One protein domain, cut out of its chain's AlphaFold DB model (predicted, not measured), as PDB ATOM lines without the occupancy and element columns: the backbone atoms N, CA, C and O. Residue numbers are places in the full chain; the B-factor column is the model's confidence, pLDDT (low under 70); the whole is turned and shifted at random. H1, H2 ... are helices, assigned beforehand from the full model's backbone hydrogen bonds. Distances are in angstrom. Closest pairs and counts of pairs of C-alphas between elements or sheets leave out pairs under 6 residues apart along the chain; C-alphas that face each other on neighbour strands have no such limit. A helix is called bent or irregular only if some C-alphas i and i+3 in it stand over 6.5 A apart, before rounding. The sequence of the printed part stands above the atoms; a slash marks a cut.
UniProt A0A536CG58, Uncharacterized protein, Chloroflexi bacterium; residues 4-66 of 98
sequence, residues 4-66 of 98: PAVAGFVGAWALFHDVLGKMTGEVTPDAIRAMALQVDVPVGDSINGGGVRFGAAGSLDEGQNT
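AT A GLANCE: This is residues 4 to 66 of the 98 residues of an uncharacterized protein of Chloroflexi bacterium (UniProt A0A536CG58). A long helix, H1, and a short one, H2, meet near the end of H1 at a wide angle; a long stretch without named elements, residues 37 to 66, folds back along H1 to about residue 48, returns, and ends in a loop on the side away from H1. The 63 printed residues hold H1, then H2, and no named strand; the class is all helix, with 27 residues in helices, under half. The whole is compact, radius of gyration of the C-alphas 11.8 A, spanning 30 by 27 by 19 A.

IN THESE COORDINATES: Find C-alpha 4 at (302.082, 356.736, 393.190); from there H1, residues 4 to 22, runs 26.0 A. H1 is neither bent nor irregular, but only just: C-alphas 17 and 20 are 6.1 A apart. H2, residues 29 to 36, ends at C-alpha 36, (303.277, 341.165, 408.784).

HOW THE PARTS SIT: H1, with residues 15 to 22 alone, touches H2; the closest C-alphas, Val 19 and Ala 36, are 5.5 A apart. Their lines are about perpendicular, at 81 degrees. In H2 every O i to N i+4 pair is within hydrogen-bond range, in H1 12 of 15.

THE WHOLE: Look at Pro 4 and Gly 25: their C-alphas, the farthest apart, are 32.6 A apart. The H1 to H2 link is short; residues 25 to 30, of which 29 and 30 belong to H2, stand free. The printed part has no cut, and no printed residue is under 70 in pLDDT.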
ATOM      1  N   PRO A   4     302.090 356.477 391.748       81.06
ATOM      2  CA  PRO A   4     302.082 356.736 393.190       81.06
ATOM      3  C   PRO A   4     300.757 356.378 393.876       81.06
ATOM      4  O   PRO A   4     300.764 355.869 394.993       81.06
ATOM      5  N   ALA A   5     299.620 356.606 393.207       88.00
ATOM      6  CA  ALA A   5     298.303 356.303 393.767       88.00
ATOM      7  C   ALA A   5     298.089 354.787 393.900       88.00
ATOM      8  O   ALA A   5     297.598 354.320 394.926       88.00
ATOM      9  N   VAL A   6     298.527 354.017 392.898       88.62
ATOM     10  CA  VAL A   6     298.496 352.549 392.942       88.62
ATOM     11  C   VAL A   6     299.381 352.024 394.078       88.62
ATOM     12  O   VAL A   6     298.945 351.172 394.849       88.62
ATOM     13  N   ALA A   7     300.606 352.542 394.208       88.44
ATOM     14  CA  ALA A   7     301.534 352.121 395.256       88.44
ATOM     15  C   ALA A   7     300.982 352.406 396.664       88.44
ATOM     16  O   ALA A   7     301.024 351.529 397.528       88.44
ATOM     17  N   GLY A   8     300.412 353.598 396.877       92.31
ATOM     18  CA  GLY A   8     299.777 353.966 398.142       92.31
ATOM     19  C   GLY A   8     298.589 353.067 398.489       92.31
ATOM     20  O   GLY A   8     298.495 352.592 399.619       92.31
ATOM     21  N   PHE A   9     297.721 352.775 397.514       95.00
ATOM     22  CA  PHE A   9     296.593 351.866 397.718       95.00
ATOM     23  C   PHE A   9     297.053 350.454 398.091       95.00
ATOM     24  O   PHE A   9     296.584 349.913 399.087       95.00
ATOM     25  N   VAL A  10     297.992 349.867 397.339       94.88
ATOM     26  CA  VAL A  10     298.486 348.502 397.601       94.88
ATOM     27  C   VAL A  10     299.171 348.410 398.967       94.88
ATOM     28  O   VAL A  10     298.923 347.462 399.707       94.88
ATOM     29  N   GLY A  11     299.982 349.406 399.343       94.56
ATOM     30  CA  GLY A  11     300.614 349.448 400.664       94.56
ATOM     31  C   GLY A  11     299.603 349.555 401.809       94.56
ATOM     32  O   GLY A  11     299.710 348.834 402.801       94.56
ATOM     33  N   ALA A  12     298.587 350.410 401.659       96.81
ATOM     34  CA  ALA A  12     297.516 350.536 402.643       96.81
ATOM     35  C   ALA A  12     296.670 349.259 402.732       96.81
ATOM     36  O   ALA A  12     296.352 348.819 403.834       96.81
ATOM     37  N   TRP A  13     296.341 348.637 401.597       96.81
ATOM     38  CA  TRP A  13     295.597 347.381 401.561       96.81
ATOM     39  C   TRP A  13     296.348 346.273 402.299       96.81
ATOM     40  O   TRP A  13     295.785 345.656 403.199       96.81
ATOM     41  N   ALA A  14     297.645 346.105 402.023       96.44
ATOM     42  CA  ALA A  14     298.480 345.138 402.727       96.44
ATOM     43  C   ALA A  14     298.444 345.345 404.252       96.44
ATOM     44  O   ALA A  14     298.281 344.393 405.009       96.44
ATOM     45  N   LEU A  15     298.539 346.593 404.724       96.88
ATOM     46  CA  LEU A  15     298.484 346.882 406.157       96.88
ATOM     47  C   LEU A  15     297.091 346.634 406.753       96.88
ATOM     48  O   LEU A  15     296.960 345.910 407.737       96.88
ATOM     49  N   PHE A  16     296.049 347.256 406.207       97.50
ATOM     50  CA  PHE A  16     294.729 347.255 406.839       97.50
ATOM     51  C   PHE A  16     293.977 345.943 406.633       97.50
ATOM     52  O   PHE A  16     293.348 345.454 407.567       97.50
ATOM     53  N   HIS A  17     294.045 345.366 405.436       96.94
ATOM     54  CA  HIS A  17     293.349 344.126 405.109       96.94
ATOM     55  C   HIS A  17     294.173 342.902 405.514       96.94
ATOM     56  O   HIS A  17     293.681 342.037 406.236       96.94
ATOM     57  N   ASP A  18     295.433 342.826 405.072       96.88
ATOM     58  CA  ASP A  18     296.202 341.585 405.195       96.88
ATOM     59  C   ASP A  18     296.920 341.424 406.532       96.88
ATOM     60  O   ASP A  18     297.109 340.285 406.959       96.88
ATOM     61  N   VAL A  19     297.288 342.525 407.196       97.12
ATOM     62  CA  VAL A  19     297.903 342.500 408.532       97.12
ATOM     63  C   VAL A  19     296.846 342.738 409.605       97.12
ATOM     64  O   VAL A  19     296.445 341.800 410.288       97.12
ATOM     65  N   LEU A  20     296.359 343.974 409.743       97.19
ATOM     66  CA  LEU A  20     295.471 344.366 410.842       97.19
ATOM     67  C   LEU A  20     294.140 343.608 410.809       97.19
ATOM     68  O   LEU A  20     293.659 343.188 411.855       97.19
ATOM     69  N   GLY A  21     293.582 343.367 409.619       96.38
ATOM     70  CA  GLY A  21     292.340 342.611 409.444       96.38
ATOM     71  C   GLY A  21     292.420 341.144 409.881       96.38
ATOM     72  O   GLY A  21     291.383 340.527 410.111       96.38
ATOM     73  N   LYS A  22     293.632 340.589 410.025       94.69
ATOM     74  CA  LYS A  22     293.872 339.209 410.484       94.69
ATOM     75  C   LYS A  22     294.368 339.132 411.928       94.69
ATOM     76  O   LYS A  22     294.463 338.035 412.476       94.69
ATOM     77  N   MET A  23     294.695 340.265 412.550       95.94
ATOM     78  CA  MET A  23     295.141 340.293 413.939       95.94
ATOM     79  C   MET A  23     293.981 340.030 414.898       95.94
ATOM     80  O   MET A  23     292.868 340.525 414.730       95.94
ATOM     81  N   THR A  24     294.279 339.302 415.968       92.38
ATOM     82  CA  THR A  24     293.401 339.145 417.129       92.38
ATOM     83  C   THR A  24     294.169 339.550 418.379       92.38
ATOM     84  O   THR A  24     295.310 339.123 418.549       92.38
ATOM     85  N   GLY A  25     293.549 340.324 419.270       90.56
ATOM     86  CA  GLY A  25     294.191 340.797 420.500       90.56
ATOM     87  C   GLY A  25     294.753 342.213 420.379       90.56
ATOM     88  O   GLY A  25     294.197 343.051 419.671       90.56
ATOM     89  N   GLU A  26     295.817 342.498 421.129       92.50
ATOM     90  CA  GLU A  26     296.364 343.848 421.254       92.50
ATOM     91  C   GLU A  26     297.134 344.286 420.000       92.50
ATOM     92  O   GLU A  26     297.936 343.542 419.432       92.50
ATOM     93  N   VAL A  27     296.905 345.530 419.580       95.94
ATOM     94  CA  VAL A  27     297.551 346.132 418.410       95.94
ATOM     95  C   VAL A  27     298.773 346.921 418.873       95.94
ATOM     96  O   VAL A  27     298.714 348.129 419.089       95.94
ATOM     97  N   THR A  28     299.889 346.215 419.047       97.44
ATOM     98  CA  THR A  28     301.199 346.802 419.366       97.44
ATOM     99  C   THR A  28     302.136 346.738 418.153       97.44
ATOM    100  O   THR A  28     301.927 345.906 417.266       97.44
ATOM    101  N   PRO A  29     303.194 347.570 418.084       96.44
ATOM    102  CA  PRO A  29     304.162 347.515 416.984       96.44
ATOM    103  C   PRO A  29     304.777 346.123 416.772       96.44
ATOM    104  O   PRO A  29     304.892 345.669 415.632       96.44
ATOM    105  N   ASP A  30     305.106 345.419 417.858       95.75
ATOM    106  CA  ASP A  30     305.683 344.073 417.790       95.75
ATOM    107  C   ASP A  30     304.670 343.044 417.280       95.75
ATOM    108  O   ASP A  30     305.013 342.204 416.445       95.75
ATOM    109  N   ALA A  31     303.408 343.142 417.709       96.75
ATOM    110  CA  ALA A  31     302.342 342.272 417.220       96.75
ATOM    111  C   ALA A  31     302.055 342.509 415.726       96.75
ATOM    112  O   ALA A  31     301.895 341.549 414.970       96.75
ATOM    113  N   ILE A  32     302.066 343.770 415.274       96.94
ATOM    114  CA  ILE A  32     301.929 344.123 413.853       96.94
ATOM    115  C   ILE A  32     303.093 343.544 413.049       96.94
ATOM    116  O   ILE A  32     302.865 342.920 412.015       96.94
ATOM    117  N   ARG A  33     304.341 343.703 413.517       95.12
ATOM    118  CA  ARG A  33     305.523 343.145 412.841       95.12
ATOM    119  C   ARG A  33     305.442 341.623 412.743       95.12
ATOM    120  O   ARG A  33     305.691 341.071 411.673       95.12
ATOM    121  N   ALA A  34     305.082 340.953 413.836       94.94
ATOM    122  CA  ALA A  34     304.929 339.503 413.866       94.94
ATOM    123  C   ALA A  34     303.863 339.028 412.870       94.94
ATOM    124  O   ALA A  34     304.088 338.050 412.160       94.94
ATOM    125  N   MET A  35     302.740 339.745 412.765       96.56
ATOM    126  CA  MET A  35     301.687 339.414 411.809       96.56
ATOM    127  C   MET A  35     302.073 339.723 410.363       96.56
ATOM    128  O   MET A  35     301.839 338.899 409.486       96.56
ATOM    129  N   ALA A  36     302.752 340.841 410.108       96.62
ATOM    130  CA  ALA A  36     303.277 341.165 408.784       96.62
ATOM    131  C   ALA A  36     304.210 340.066 408.251       96.62
ATOM    132  O   ALA A  36     304.090 339.676 407.094       96.62
ATOM    133  N   LEU A  37     305.075 339.494 409.096       96.25
ATOM    134  CA  LEU A  37     305.950 338.378 408.708       96.25
ATOM    135  C   LEU A  37     305.195 337.082 408.355       96.25
ATOM    136  O   LEU A  37     305.762 336.223 407.682       96.25
ATOM    137  N   GLN A  38     303.937 336.934 408.782       95.56
ATOM    138  CA  GLN A  38     303.079 335.797 408.428       95.56
ATOM    139  C   GLN A  38     302.258 336.036 407.154       95.56
ATOM    140  O   GLN A  38     301.663 335.095 406.627       95.56
ATOM    141  N   VAL A  39     302.211 337.271 406.642       96.38
ATOM    142  CA  VAL A  39     301.472 337.584 405.418       96.38
ATOM    143  C   VAL A  39     302.139 336.929 404.213       96.38
ATOM    144  O   VAL A  39     303.317 337.144 403.921       96.38
ATOM    145  N   ASP A  40     301.336 336.164 403.480       96.56
ATOM    146  CA  ASP A  40     301.708 335.504 402.236       96.56
ATOM    147  C   ASP A  40     300.580 335.730 401.211       96.56
ATOM    148  O   ASP A  40     299.599 334.993 401.161       96.56
ATOM    149  N   VAL A  41     300.694 336.813 400.437       96.50
ATOM    150  CA  VAL A  41     299.784 337.168 399.333       96.50
ATOM    151  C   VAL A  41     300.492 336.877 398.006       96.50
ATOM    152  O   VAL A  41     301.592 337.414 397.790       96.50
ATOM    153  N   PRO A  42     299.945 336.005 397.142       95.50
ATOM    154  CA  PRO A  42     300.531 335.653 395.850       95.50
ATOM    155  C   PRO A  42     300.861 336.855 394.956       95.50
ATOM    156  O   PRO A  42     300.238 337.912 395.027       95.50
ATOM    157  N   VAL A  43     301.861 336.686 394.084       92.88
ATOM    158  CA  VAL A  43     302.132 337.649 393.004       92.88
ATOM    159  C   VAL A  43     300.954 337.634 392.030       92.88
ATOM    160  O   VAL A  43     300.531 336.562 391.605       92.88
ATOM    161  N   GLY A  44     300.457 338.814 391.659       90.56
ATOM    162  CA  GLY A  44     299.323 338.990 390.748       90.56
ATOM    163  C   GLY A  44     298.019 339.379 391.445       90.56
ATOM    164  O   GLY A  44     297.130 339.904 390.780       90.56
ATOM    165  N   ASP A  45     297.926 339.201 392.765       93.06
ATOM    166  CA  ASP A  45     296.710 339.513 393.530       93.06
ATOM    167  C   ASP A  45     296.537 341.018 393.771       93.06
ATOM    168  O   ASP A  45     295.417 341.522 393.873       93.06
ATOM    169  N   SER A  46     297.639 341.769 393.853       91.56
ATOM    170  CA  SER A  46     297.571 343.228 393.955       91.56
ATOM    171  C   SER A  46     297.267 343.865 392.600       91.56
ATOM    172  O   SER A  46     297.727 343.403 391.560       91.56
ATOM    173  N   ILE A  47     296.590 345.018 392.598       90.06
ATOM    174  CA  ILE A  47     296.231 345.750 391.364       90.06
ATOM    175  C   ILE A  47     297.436 346.224 390.526       90.06
ATOM    176  O   ILE A  47     297.275 346.589 389.364       90.06
ATOM    177  N   ASN A  48     298.640 346.243 391.101       87.12
ATOM    178  CA  ASN A  48     299.895 346.510 390.392       87.12
ATOM    179  C   ASN A  48     300.580 345.236 389.866       87.12
ATOM    180  O   ASN A  48     301.710 345.314 389.389       87.12
ATOM    181  N   GLY A  49     299.938 344.073 389.994       88.44
ATOM    182  CA  GLY A  49     300.488 342.764 389.652       88.44
ATOM    183  C   GLY A  49     301.449 342.183 390.694       88.44
ATOM    184  O   GLY A  49     301.972 341.094 390.482       88.44
ATOM    185  N   GLY A  50     301.705 342.877 391.807       91.75
ATOM    186  CA  GLY A  50     302.570 342.395 392.885       91.75
ATOM    187  C   GLY A  50     301.870 341.447 393.862       91.75
ATOM    188  O   GLY A  50     300.679 341.158 393.740       91.75
ATOM    189  N   GLY A  51     302.636 340.981 394.845       95.06
ATOM    190  CA  GLY A  51     302.146 340.279 396.031       95.06
ATOM    191  C   GLY A  51     302.752 340.860 397.308       95.06
ATOM    192  O   GLY A  51     303.449 341.879 397.277       95.06
ATOM    193  N   VAL A  52     302.529 340.190 398.438       96.56
ATOM    194  CA  VAL A  52     303.058 340.604 399.747       96.56
ATOM    195  C   VAL A  52     303.670 339.406 400.449       96.56
ATOM    196  O   VAL A  52     302.982 338.429 400.728       96.56
ATOM    197  N   ARG A  53     304.971 339.479 400.726       97.00
ATOM    198  CA  ARG A  53     305.660 338.578 401.653       97.00
ATOM    199  C   ARG A  53     306.942 339.231 402.141       97.00
ATOM    200  O   ARG A  53     307.802 339.564 401.325       97.00
ATOM    201  N   PHE A  54     307.083 339.387 403.449       96.69
ATOM    202  CA  PHE A  54     308.254 340.033 404.034       96.69
ATOM    203  C   PHE A  54     309.393 339.038 404.281       96.69
ATOM    204  O   PHE A  54     309.148 337.905 404.701       96.69
ATOM    205  N   GLY A  55     310.632 339.456 404.015       95.81
ATOM    206  CA  GLY A  55     311.822 338.672 404.344       95.81
ATOM    207  C   GLY A  55     311.961 338.482 405.857       95.81
ATOM    208  O   GLY A  55     311.695 339.397 406.643       95.81
ATOM    209  N   ALA A  56     312.356 337.276 406.264       92.81
ATOM    210  CA  ALA A  56     312.471 336.890 407.667       92.81
ATOM    211  C   ALA A  56     313.678 337.548 408.357       92.81
ATOM    212  O   ALA A  56     314.613 338.013 407.701       92.81
ATOM    213  N   ALA A  57     313.690 337.543 409.691       92.38
ATOM    214  CA  ALA A  57     314.828 338.044 410.454       92.38
ATOM    215  C   ALA A  57     316.127 337.297 410.100       92.38
ATOM    216  O   ALA A  57     316.139 336.067 410.036       92.38
ATOM    217  N   GLY A  58     317.211 338.037 409.859       93.00
ATOM    218  CA  GLY A  58     318.515 337.501 409.462       93.00
ATOM    219  C   GLY A  58     318.650 337.127 407.980       93.00
ATOM    220  O   GLY A  58     319.713 336.652 407.578       93.00
ATOM    221  N   SER A  59     317.613 337.328 407.162       94.06
ATOM    222  CA  SER A  59     317.711 337.188 405.702       94.06
ATOM    223  C   SER A  59     318.317 338.440 405.054       94.06
ATOM    224  O   SER A  59     318.306 339.524 405.636       94.06
ATOM    225  N   LEU A  60     318.854 338.304 403.833       94.25
ATOM    226  CA  LEU A  60     319.402 339.442 403.074       94.25
ATOM    227  C   LEU A  60     318.342 340.512 402.769       94.25
ATOM    228  O   LEU A  60     318.661 341.682 402.590       94.25
ATOM    229  N   ASP A  61     317.090 340.086 402.701       93.12
ATOM    230  CA  ASP A  61     315.897 340.850 402.389       93.12
ATOM    231  C   ASP A  61     314.999 341.040 403.623       93.12
ATOM    232  O   ASP A  61     313.796 341.264 403.479       93.12
ATOM    233  N   GLU A  62     315.565 340.984 404.839       95.06
ATOM    234  CA  GLU A  62     314.818 341.176 406.086       95.06
ATOM    235  C   GLU A  62     313.951 342.443 406.023       95.06
ATOM    236  O   GLU A  62     314.423 343.553 405.763       95.06
ATOM    237  N   GLY A  63     312.649 342.265 406.261       93.12
ATOM    238  CA  GLY A  63     311.676 343.355 406.258       93.12
ATOM    239  C   GLY A  63     311.347 343.936 404.877       93.12
ATOM    240  O   GLY A  63     310.474 344.796 404.789       93.12
ATOM    241  N   GLN A  64     311.973 343.467 403.793       94.44
ATOM    242  CA  GLN A  64     311.607 343.843 402.427       94.44
ATOM    243  C   GLN A  64     310.460 342.976 401.914       94.44
ATOM    244  O   GLN A  64     310.380 341.785 402.219       94.44
ATOM    245  N   ASN A  65     309.577 343.554 401.095       95.00
ATOM    246  CA  ASN A  65     308.566 342.776 400.387       95.00
ATOM    247  C   ASN A  65     309.204 342.040 399.198       95.00
ATOM    248  O   ASN A  65     309.412 342.606 398.128       95.00
ATOM    249  N   THR A  66     309.446 340.749 399.383       94.94
ATOM    250  CA  THR A  66     310.056 339.824 398.415       94.94
ATOM    251  C   THR A  66     309.179 339.531 397.194       94.94
ATOM    252  O   THR A  66     309.653 338.988 396.200       94.94
TER     253      THR A  66